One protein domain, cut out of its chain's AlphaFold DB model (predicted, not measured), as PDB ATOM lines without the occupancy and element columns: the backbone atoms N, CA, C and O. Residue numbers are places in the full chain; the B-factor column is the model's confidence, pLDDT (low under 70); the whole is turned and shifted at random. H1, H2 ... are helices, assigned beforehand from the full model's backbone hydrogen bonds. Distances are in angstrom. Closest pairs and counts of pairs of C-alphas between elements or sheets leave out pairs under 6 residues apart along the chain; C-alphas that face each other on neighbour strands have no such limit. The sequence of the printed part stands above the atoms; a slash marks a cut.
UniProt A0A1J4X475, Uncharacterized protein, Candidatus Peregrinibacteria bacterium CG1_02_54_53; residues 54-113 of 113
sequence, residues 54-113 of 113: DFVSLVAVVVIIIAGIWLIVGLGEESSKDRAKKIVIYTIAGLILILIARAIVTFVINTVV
ATOM      1  N   ASP A  54     -39.933  38.218 -46.594       79.88
ATOM      2  CA  ASP A  54     -40.923  38.643 -47.587       79.88
ATOM      3  C   ASP A  54     -41.006  37.662 -48.768       79.88
ATOM      4  O   ASP A  54     -42.106  37.286 -49.187       79.88
ATOM      5  N   PHE A  55     -39.863  37.175 -49.265       83.62
ATOM      6  CA  PHE A  55     -39.834  36.146 -50.312       83.62
ATOM      7  C   PHE A  55     -40.473  34.831 -49.846       83.62
ATOM      8  O   PHE A  55     -41.229  34.214 -50.599       83.62
ATOM      9  N   VAL A  56     -40.237  34.420 -48.597       83.38
ATOM     10  CA  VAL A  56     -40.882  33.235 -48.008       83.38
ATOM     11  C   VAL A  56     -42.396  33.423 -47.917       83.38
ATOM     12  O   VAL A  56     -43.151  32.510 -48.259       83.38
ATOM     13  N   SER A  57     -42.860  34.611 -47.517       79.62
ATOM     14  CA  SER A  57     -44.293  34.893 -47.432       79.62
ATOM     15  C   SER A  57     -44.976  34.846 -48.799       79.62
ATOM     16  O   SER A  57     -46.099  34.352 -48.888       79.62
ATOM     17  N   LEU A  58     -44.319  35.318 -49.862       85.69
ATOM     18  CA  LEU A  58     -44.845  35.252 -51.228       85.69
ATOM     19  C   LEU A  58     -45.040  33.797 -51.691       85.69
ATOM     20  O   LEU A  58     -46.094  33.444 -52.219       85.69
ATOM     21  N   VAL A  59     -44.044  32.938 -51.453       85.88
ATOM     22  CA  VAL A  59     -44.103  31.515 -51.825       85.88
ATOM     23  C   VAL A  59     -45.169  30.772 -51.010       85.88
ATOM     24  O   VAL A  59     -45.895  29.942 -51.560       85.88
ATOM     25  N   ALA A  60     -45.331  31.107 -49.727       80.44
ATOM     26  CA  ALA A  60     -46.346  30.503 -48.865       80.44
ATOM     27  C   ALA A  60     -47.782  30.713 -49.388       80.44
ATOM     28  O   ALA A  60     -48.605  29.798 -49.319       80.44
ATOM     29  N   VAL A  61     -48.077  31.880 -49.974       84.69
ATOM     30  CA  VAL A  61     -49.397  32.170 -50.566       84.69
ATOM     31  C   VAL A  61     -49.704  31.229 -51.734       84.69
ATOM     32  O   VAL A  61     -50.821  30.725 -51.839       84.69
ATOM     33  N   VAL A  62     -48.719  30.927 -52.583       88.19
ATOM     34  CA  VAL A  62     -48.903  30.022 -53.732       88.19
ATOM     35  C   VAL A  62     -49.253  28.604 -53.267       88.19
ATOM     36  O   VAL A  62     -50.163  27.977 -53.810       88.19
ATOM     37  N   VAL A  63     -48.588  28.116 -52.216       81.50
ATOM     38  CA  VAL A  63     -48.848  26.784 -51.642       81.50
ATOM     39  C   VAL A  63     -50.257  26.695 -51.039       81.50
ATOM     40  O   VAL A  63     -50.937  25.684 -51.222       81.50
ATOM     41  N   ILE A  64     -50.735  27.764 -50.389       84.75
ATOM     42  CA  ILE A  64     -52.108  27.847 -49.858       84.75
ATOM     43  C   ILE A  64     -53.148  27.703 -50.976       84.75
ATOM     44  O   ILE A  64     -54.141  26.999 -50.799       84.75
ATOM     45  N   ILE A  65     -52.924  28.335 -52.132       87.75
ATOM     46  CA  ILE A  65     -53.862  28.269 -53.263       87.75
ATOM     47  C   ILE A  65     -53.964  26.835 -53.798       87.75
ATOM     48  O   ILE A  65     -55.070  26.330 -53.990       87.75
ATOM     49  N   ILE A  66     -52.829  26.149 -53.973       82.69
ATOM     50  CA  ILE A  66     -52.797  24.753 -54.446       82.69
ATOM     51  C   ILE A  66     -53.524  23.831 -53.454       82.69
ATOM     52  O   ILE A  66     -54.346  23.007 -53.857       82.69
ATOM     53  N   ALA A  67     -53.280  24.013 -52.154       79.94
ATOM     54  CA  ALA A  67     -53.964  23.274 -51.097       79.94
ATOM     55  C   ALA A  67     -55.484  23.516 -51.088       79.94
ATOM     56  O   ALA A  67     -56.263  22.577 -50.914       79.94
ATOM     57  N   GLY A  68     -55.910  24.766 -51.295       80.81
ATOM     58  CA  GLY A  68     -57.320  25.154 -51.311       80.81
ATOM     59  C   GLY A  68     -58.094  24.524 -52.466       80.81
ATOM     60  O   GLY A  68     -59.181  23.990 -52.258       80.81
ATOM     61  N   ILE A  69     -57.516  24.518 -53.673       83.06
ATOM     62  CA  ILE A  69     -58.146  23.893 -54.847       83.06
ATOM     63  C   ILE A  69     -58.314  22.385 -54.620       83.06
ATOM     64  O   ILE A  69     -59.370  21.824 -54.907       83.06
ATOM     65  N   TRP A  70     -57.309  21.729 -54.043       77.44
ATOM     66  CA  TRP A  70     -57.340  20.286 -53.815       77.44
ATOM     67  C   TRP A  70     -58.383  19.854 -52.766       77.44
ATOM     68  O   TRP A  70     -58.975  18.783 -52.885       77.44
ATOM     69  N   LEU A  71     -58.692  20.722 -51.793       76.75
ATOM     70  CA  LEU A  71     -59.797  20.519 -50.845       76.75
ATOM     71  C   LEU A  71     -61.172  20.541 -51.528       76.75
ATOM     72  O   LEU A  71     -62.052  19.764 -51.163       76.75
ATOM     73  N   ILE A  72     -61.357  21.423 -52.510       79.75
ATOM     74  CA  ILE A  72     -62.639  21.606 -53.203       79.75
ATOM     75  C   ILE A  72     -62.883  20.481 -54.217       79.75
ATOM     76  O   ILE A  72     -64.016  20.047 -54.395       79.75
ATOM     77  N   VAL A  73     -61.833  19.982 -54.873       80.19
ATOM     78  CA  VAL A  73     -61.958  18.936 -55.903       80.19
ATOM     79  C   VAL A  73     -62.178  17.538 -55.298       80.19
ATOM     80  O   VAL A  73     -62.821  16.696 -55.918       80.19
ATOM     81  N   GLY A  74     -61.726  17.283 -54.065       70.88
ATOM     82  CA  GLY A  74     -61.817  15.974 -53.398       70.88
ATOM     83  C   GLY A  74     -63.211  15.532 -52.917       70.88
ATOM     84  O   GLY A  74     -63.301  14.620 -52.099       70.88
ATOM     85  N   LEU A  75     -64.302  16.156 -53.374       65.38
ATOM     86  CA  LEU A  75     -65.663  15.957 -52.847       65.38
ATOM     87  C   LEU A  75     -66.319  14.595 -53.174       65.38
ATOM     88  O   LEU A  75     -67.435  14.357 -52.718       65.38
ATOM     89  N   GLY A  76     -65.661  13.706 -53.923       66.50
ATOM     90  CA  GLY A  76     -66.244  12.431 -54.377       66.50
ATOM     91  C   GLY A  76     -65.540  11.152 -53.912       66.50
ATOM     92  O   GLY A  76     -66.072  10.070 -54.130       66.50
ATOM     93  N   GLU A  77     -64.364  11.241 -53.288       74.31
ATOM     94  CA  GLU A  77     -63.544  10.075 -52.936       74.31
ATOM     95  C   GLU A  77     -62.921  10.283 -51.548       74.31
ATOM     96  O   GLU A  77     -62.311  11.317 -51.264       74.31
ATOM     97  N   GLU A  78     -63.130   9.322 -50.647       71.69
ATOM     98  CA  GLU A  78     -62.802   9.455 -49.223       71.69
ATOM     99  C   GLU A  78     -61.298   9.684 -48.987       71.69
ATOM    100  O   GLU A  78     -60.930  10.500 -48.135       71.69
ATOM    101  N   SER A  79     -60.416   9.078 -49.797       76.12
ATOM    102  CA  SER A  79     -58.967   9.285 -49.658       76.12
ATOM    103  C   SER A  79     -58.529  10.697 -50.051       76.12
ATOM    104  O   SER A  79     -57.625  11.259 -49.429       76.12
ATOM    105  N   SER A  80     -59.180  11.314 -51.037       72.69
ATOM    106  CA  SER A  80     -58.905  12.691 -51.456       72.69
ATOM    107  C   SER A  80     -59.295  13.685 -50.363       72.69
ATOM    108  O   SER A  80     -58.560  14.637 -50.088       72.69
ATOM    109  N   LYS A  81     -60.391  13.414 -49.648       74.81
ATOM    110  CA  LYS A  81     -60.839  14.224 -48.511       74.81
ATOM    111  C   LYS A  81     -59.888  14.134 -47.315       74.81
ATOM    112  O   LYS A  81     -59.568  15.160 -46.708       74.81
ATOM    113  N   ASP A  82     -59.402  12.938 -46.987       81.06
ATOM    114  CA  ASP A  82     -58.450  12.758 -45.884       81.06
ATOM    115  C   ASP A  82     -57.084  13.367 -46.180       81.06
ATOM    116  O   ASP A  82     -56.481  14.011 -45.314       81.06
ATOM    117  N   ARG A  83     -56.590  13.229 -47.414       78.62
ATOM    118  CA  ARG A  83     -55.341  13.883 -47.803       78.62
ATOM    119  C   ARG A  83     -55.491  15.410 -47.781       78.62
ATOM    120  O   ARG A  83     -54.600  16.086 -47.269       78.62
ATOM    121  N   ALA A  84     -56.610  15.966 -48.255       77.12
ATOM    122  CA  ALA A  84     -56.831  17.412 -48.237       77.12
ATOM    123  C   ALA A  84     -56.905  17.981 -46.809       77.12
ATOM    124  O   ALA A  84     -56.309  19.021 -46.528       77.12
ATOM    125  N   LYS A  85     -57.550  17.267 -45.875       79.00
ATOM    126  CA  LYS A  85     -57.554  17.638 -44.449       79.00
ATOM    127  C   LYS A  85     -56.149  17.713 -43.861       79.00
ATOM    128  O   LYS A  85     -55.841  18.674 -43.162       79.00
ATOM    129  N   LYS A  86     -55.297  16.722 -44.146       83.31
ATOM    130  CA  LYS A  86     -53.903  16.728 -43.677       83.31
ATOM    131  C   LYS A  86     -53.169  17.959 -44.196       83.31
ATOM    132  O   LYS A  86     -52.569  18.675 -43.402       83.31
ATOM    133  N   ILE A  87     -53.283  18.247 -45.493       83.19
ATOM    134  CA  ILE A  87     -52.656  19.426 -46.101       83.19
ATOM    135  C   ILE A  87     -53.137  20.711 -45.418       83.19
ATOM    136  O   ILE A  87     -52.306  21.526 -45.045       83.19
ATOM    137  N   VAL A  88     -54.439  20.881 -45.172       84.19
ATOM    138  CA  VAL A  88     -54.951  22.072 -44.470       84.19
ATOM    139  C   VAL A  88     -54.381  22.207 -43.059       84.19
ATOM    140  O   VAL A  88     -53.968  23.303 -42.687       84.19
ATOM    141  N   ILE A  89     -54.304  21.118 -42.288       85.69
ATOM    142  CA  ILE A  89     -53.719  21.151 -40.938       85.69
ATOM    143  C   ILE A  89     -52.246  21.586 -40.995       85.69
ATOM    144  O   ILE A  89     -51.836  22.454 -40.223       85.69
ATOM    145  N   TYR A  90     -51.464  21.053 -41.938       86.00
ATOM    146  CA  TYR A  90     -50.067  21.460 -42.128       86.00
ATOM    147  C   TYR A  90     -49.934  22.913 -42.610       86.00
ATOM    148  O   TYR A  90     -49.055  23.635 -42.145       86.00
ATOM    149  N   THR A  91     -50.830  23.377 -43.482       83.44
ATOM    150  CA  THR A  91     -50.863  24.762 -43.967       83.44
ATOM    151  C   THR A  91     -51.172  25.753 -42.844       83.44
ATOM    152  O   THR A  91     -50.523  26.794 -42.746       83.44
ATOM    153  N   ILE A  92     -52.115  25.426 -41.955       88.31
ATOM    154  CA  ILE A  92     -52.434  26.252 -40.781       88.31
ATOM    155  C   ILE A  92     -51.232  26.313 -39.831       88.31
ATOM    156  O   ILE A  92     -50.877  27.396 -39.364       88.31
ATOM    157  N   ALA A  93     -50.566  25.181 -39.589       88.31
ATOM    158  CA  ALA A  93     -49.351  25.148 -38.777       88.31
ATOM    159  C   ALA A  93     -48.229  26.017 -39.382       88.31
ATOM    160  O   ALA A  93     -47.566  26.757 -38.658       88.31
ATOM    161  N   GLY A  94     -48.063  25.996 -40.710       83.38
ATOM    162  CA  GLY A  94     -47.117  26.860 -41.422       83.38
ATOM    163  C   GLY A  94     -47.456  28.350 -41.315       83.38
ATOM    164  O   GLY A  94     -46.563  29.169 -41.101       83.38
ATOM    165  N   LEU A  95     -48.742  28.710 -41.388       84.62
ATOM    166  CA  LEU A  95     -49.184  30.099 -41.230       84.62
ATOM    167  C   LEU A  95     -48.872  30.635 -39.825       84.62
ATOM    168  O   LEU A  95     -48.377  31.750 -39.680       84.62
ATOM    169  N   ILE A  96     -49.101  29.818 -38.795       88.88
ATOM    170  CA  ILE A  96     -48.767  30.153 -37.405       88.88
ATOM    171  C   ILE A  96     -47.247  30.298 -37.229       88.88
ATOM    172  O   ILE A  96     -46.792  31.228 -36.563       88.88
ATOM    173  N   LEU A  97     -46.452  29.431 -37.865       88.25
ATOM    174  CA  LEU A  97     -44.991  29.467 -37.780       88.25
ATOM    175  C   LEU A  97     -44.408  30.792 -38.302       88.25
ATOM    176  O   LEU A  97     -43.502  31.347 -37.684       88.25
ATOM    177  N   ILE A  98     -44.959  31.339 -39.391       81.75
ATOM    178  CA  ILE A  98     -44.519  32.623 -39.964       81.75
ATOM    179  C   ILE A  98     -44.810  33.789 -39.008       81.75
ATOM    180  O   ILE A  98     -43.975  34.684 -38.847       81.75
ATOM    181  N   LEU A  99     -45.970  33.774 -38.342       83.56
ATOM    182  CA  LEU A  99     -46.338  34.801 -37.361       83.56
ATOM    183  C   LEU A  99     -45.369  34.809 -36.171       83.56
ATOM    184  O   LEU A  99     -44.939  35.873 -35.729       83.56
ATOM    185  N   ILE A 100     -44.978  33.624 -35.695       86.62
ATOM    186  CA  ILE A 100     -44.036  33.472 -34.580       86.62
ATOM    187  C   ILE A 100     -42.609  33.844 -35.006       86.62
ATOM    188  O   ILE A 100     -41.905  34.524 -34.261       86.62
ATOM    189  N   ALA A 101     -42.182  33.462 -36.212       82.56
ATOM    190  CA  ALA A 101     -40.850  33.777 -36.723       82.56
ATOM    191  C   ALA A 101     -40.576  35.290 -36.738       82.56
ATOM    192  O   ALA A 101     -39.502  35.725 -36.324       82.56
ATOM    193  N   ARG A 102     -41.568  36.101 -37.136       78.44
ATOM    194  CA  ARG A 102     -41.447  37.567 -37.112       78.44
ATOM    195  C   ARG A 102     -41.214  38.116 -35.705       78.44
ATOM    196  O   ARG A 102     -40.368  38.988 -35.534       78.44
ATOM    197  N   ALA A 103     -41.920  37.592 -34.706       82.25
ATOM    198  CA  ALA A 103     -41.745  38.011 -33.318       82.25
ATOM    199  C   ALA A 103     -40.347  37.655 -32.783       82.25
ATOM    200  O   ALA A 103     -39.710  38.479 -32.130       82.25
ATOM    201  N   ILE A 104     -39.852  36.455 -33.102       81.88
ATOM    202  CA  ILE A 104     -38.531  35.988 -32.658       81.88
ATOM    203  C   ILE A 104     -37.410  36.834 -33.266       81.88
ATOM    204  O   ILE A 104     -36.511  37.248 -32.539       81.88
ATOM    205  N   VAL A 105     -37.464  37.116 -34.572       76.44
ATOM    206  CA  VAL A 105     -36.435  37.921 -35.251       76.44
ATOM    207  C   VAL A 105     -36.303  39.282 -34.571       76.44
ATOM    208  O   VAL A 105     -35.213  39.635 -34.124       76.44
ATOM    209  N   THR A 106     -37.418  39.990 -34.380       74.44
ATOM    210  CA  THR A 106     -37.439  41.296 -33.706       74.44
ATOM    211  C   THR A 106     -36.968  41.219 -32.251       74.44
ATOM    212  O   THR A 106     -36.254  42.104 -31.787       74.44
ATOM    213  N   PHE A 107     -37.313  40.154 -31.519       80.88
ATOM    214  CA  PHE A 107     -36.886  39.976 -30.129       80.88
ATOM    215  C   PHE A 107     -35.370  39.788 -29.987       80.88
ATOM    216  O   PHE A 107     -34.750  40.403 -29.117       80.88
ATOM    217  N   VAL A 108     -34.761  38.971 -30.853       79.62
ATOM    218  CA  VAL A 108     -33.307  38.748 -30.853       79.62
ATOM    219  C   VAL A 108     -32.574  40.052 -31.161       79.62
ATOM    220  O   VAL A 108     -31.612  40.383 -30.475       79.62
ATOM    221  N   ILE A 109     -33.066  40.827 -32.129       68.38
ATOM    222  CA  ILE A 109     -32.488  42.126 -32.494       68.38
ATOM    223  C   ILE A 109     -32.574  43.126 -31.335       68.38
ATOM    224  O   ILE A 109     -31.625  43.857 -31.104       68.38
ATOM    225  N   ASN A 110     -33.671  43.157 -30.581       69.75
ATOM    226  CA  ASN A 110     -33.836  44.140 -29.505       69.75
ATOM    227  C   ASN A 110     -33.094  43.776 -28.208       69.75
ATOM    228  O   ASN A 110     -32.880  44.645 -27.369       69.75
ATOM    229  N   THR A 111     -32.763  42.497 -28.008       70.88
ATOM    230  CA  THR A 111     -32.194  41.999 -26.739       70.88
ATOM    231  C   THR A 111     -30.687  41.746 -26.818       70.88
ATOM    232  O   THR A 111     -29.995  41.844 -25.809       70.88
ATOM    233  N   VAL A 112     -30.168  41.381 -27.995       62.53
ATOM    234  CA  VAL A 112     -28.754  40.995 -28.189       62.53
ATOM    235  C   VAL A 112     -27.894  42.154 -28.706       62.53
ATOM    236  O   VAL A 112     -26.667  42.089 -28.653       62.53
ATOM    237  N   VAL A 113     -28.519  43.206 -29.231       46.47
ATOM    238  CA  VAL A 113     -27.877  44.272 -30.010       46.47
ATOM    239  C   VAL A 113     -28.025  45.618 -29.331       46.47
ATOM    240  O   VAL A 113     -27.059  46.392 -29.528       46.47
TER     241      VAL A 113
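AT A GLANCE: This is residues 54 to 113 of the 113 residues of an uncharacterized protein of Candidatus Peregrinibacteria bacterium CG1_02_54_53 (UniProt A0A1J4X475). A long helix, H2, and a shorter helix, H1, fold back on each other as a helical hairpin, side by side, and residues 99 to 113, of which 99 to 112 belong to H2, stick out beyond it. The printed part has 60 residues with two named helices, H1 then H2, no named strand, and is all helix. It is a rod spanning 55 by 18 by 9 A, only just extended and close to loose, with a radius of gyration of the C-alphas of 15.9 A.

IN THESE COORDINATES: H2, residues 78 to 112, measures 51.0 A from C-alpha 78 at (-62.802, 9.455, -49.223) to C-alpha 112 at (-28.754, 40.995, -28.189). H1, residues 54 to 73, measures 30.0 A and begins at C-alpha 54 at (-40.923, 38.643, -47.587).

HOW THE PARTS SIT: H2 and H1 touch, with the closest C-alphas, those of Ala 84 and Leu 71, 5.0 A apart. They run opposite ways at a shallow tilt of 17 degrees. O i to N i+4 pairs are within hydrogen-bond range in 15 of 16 cases in H1 and 30 of 31 in H2.

THE WHOLE: The C-alphas farthest apart, of Gly 76 and Val 113, are 55.5 A apart. The link from H1 to H2 is tight, with 4 residues. The printed part has no cut. Mean pLDDT of the printed part is 79.5, with residues 75 to 76, 109 to 110 and 112 to 113 under 70.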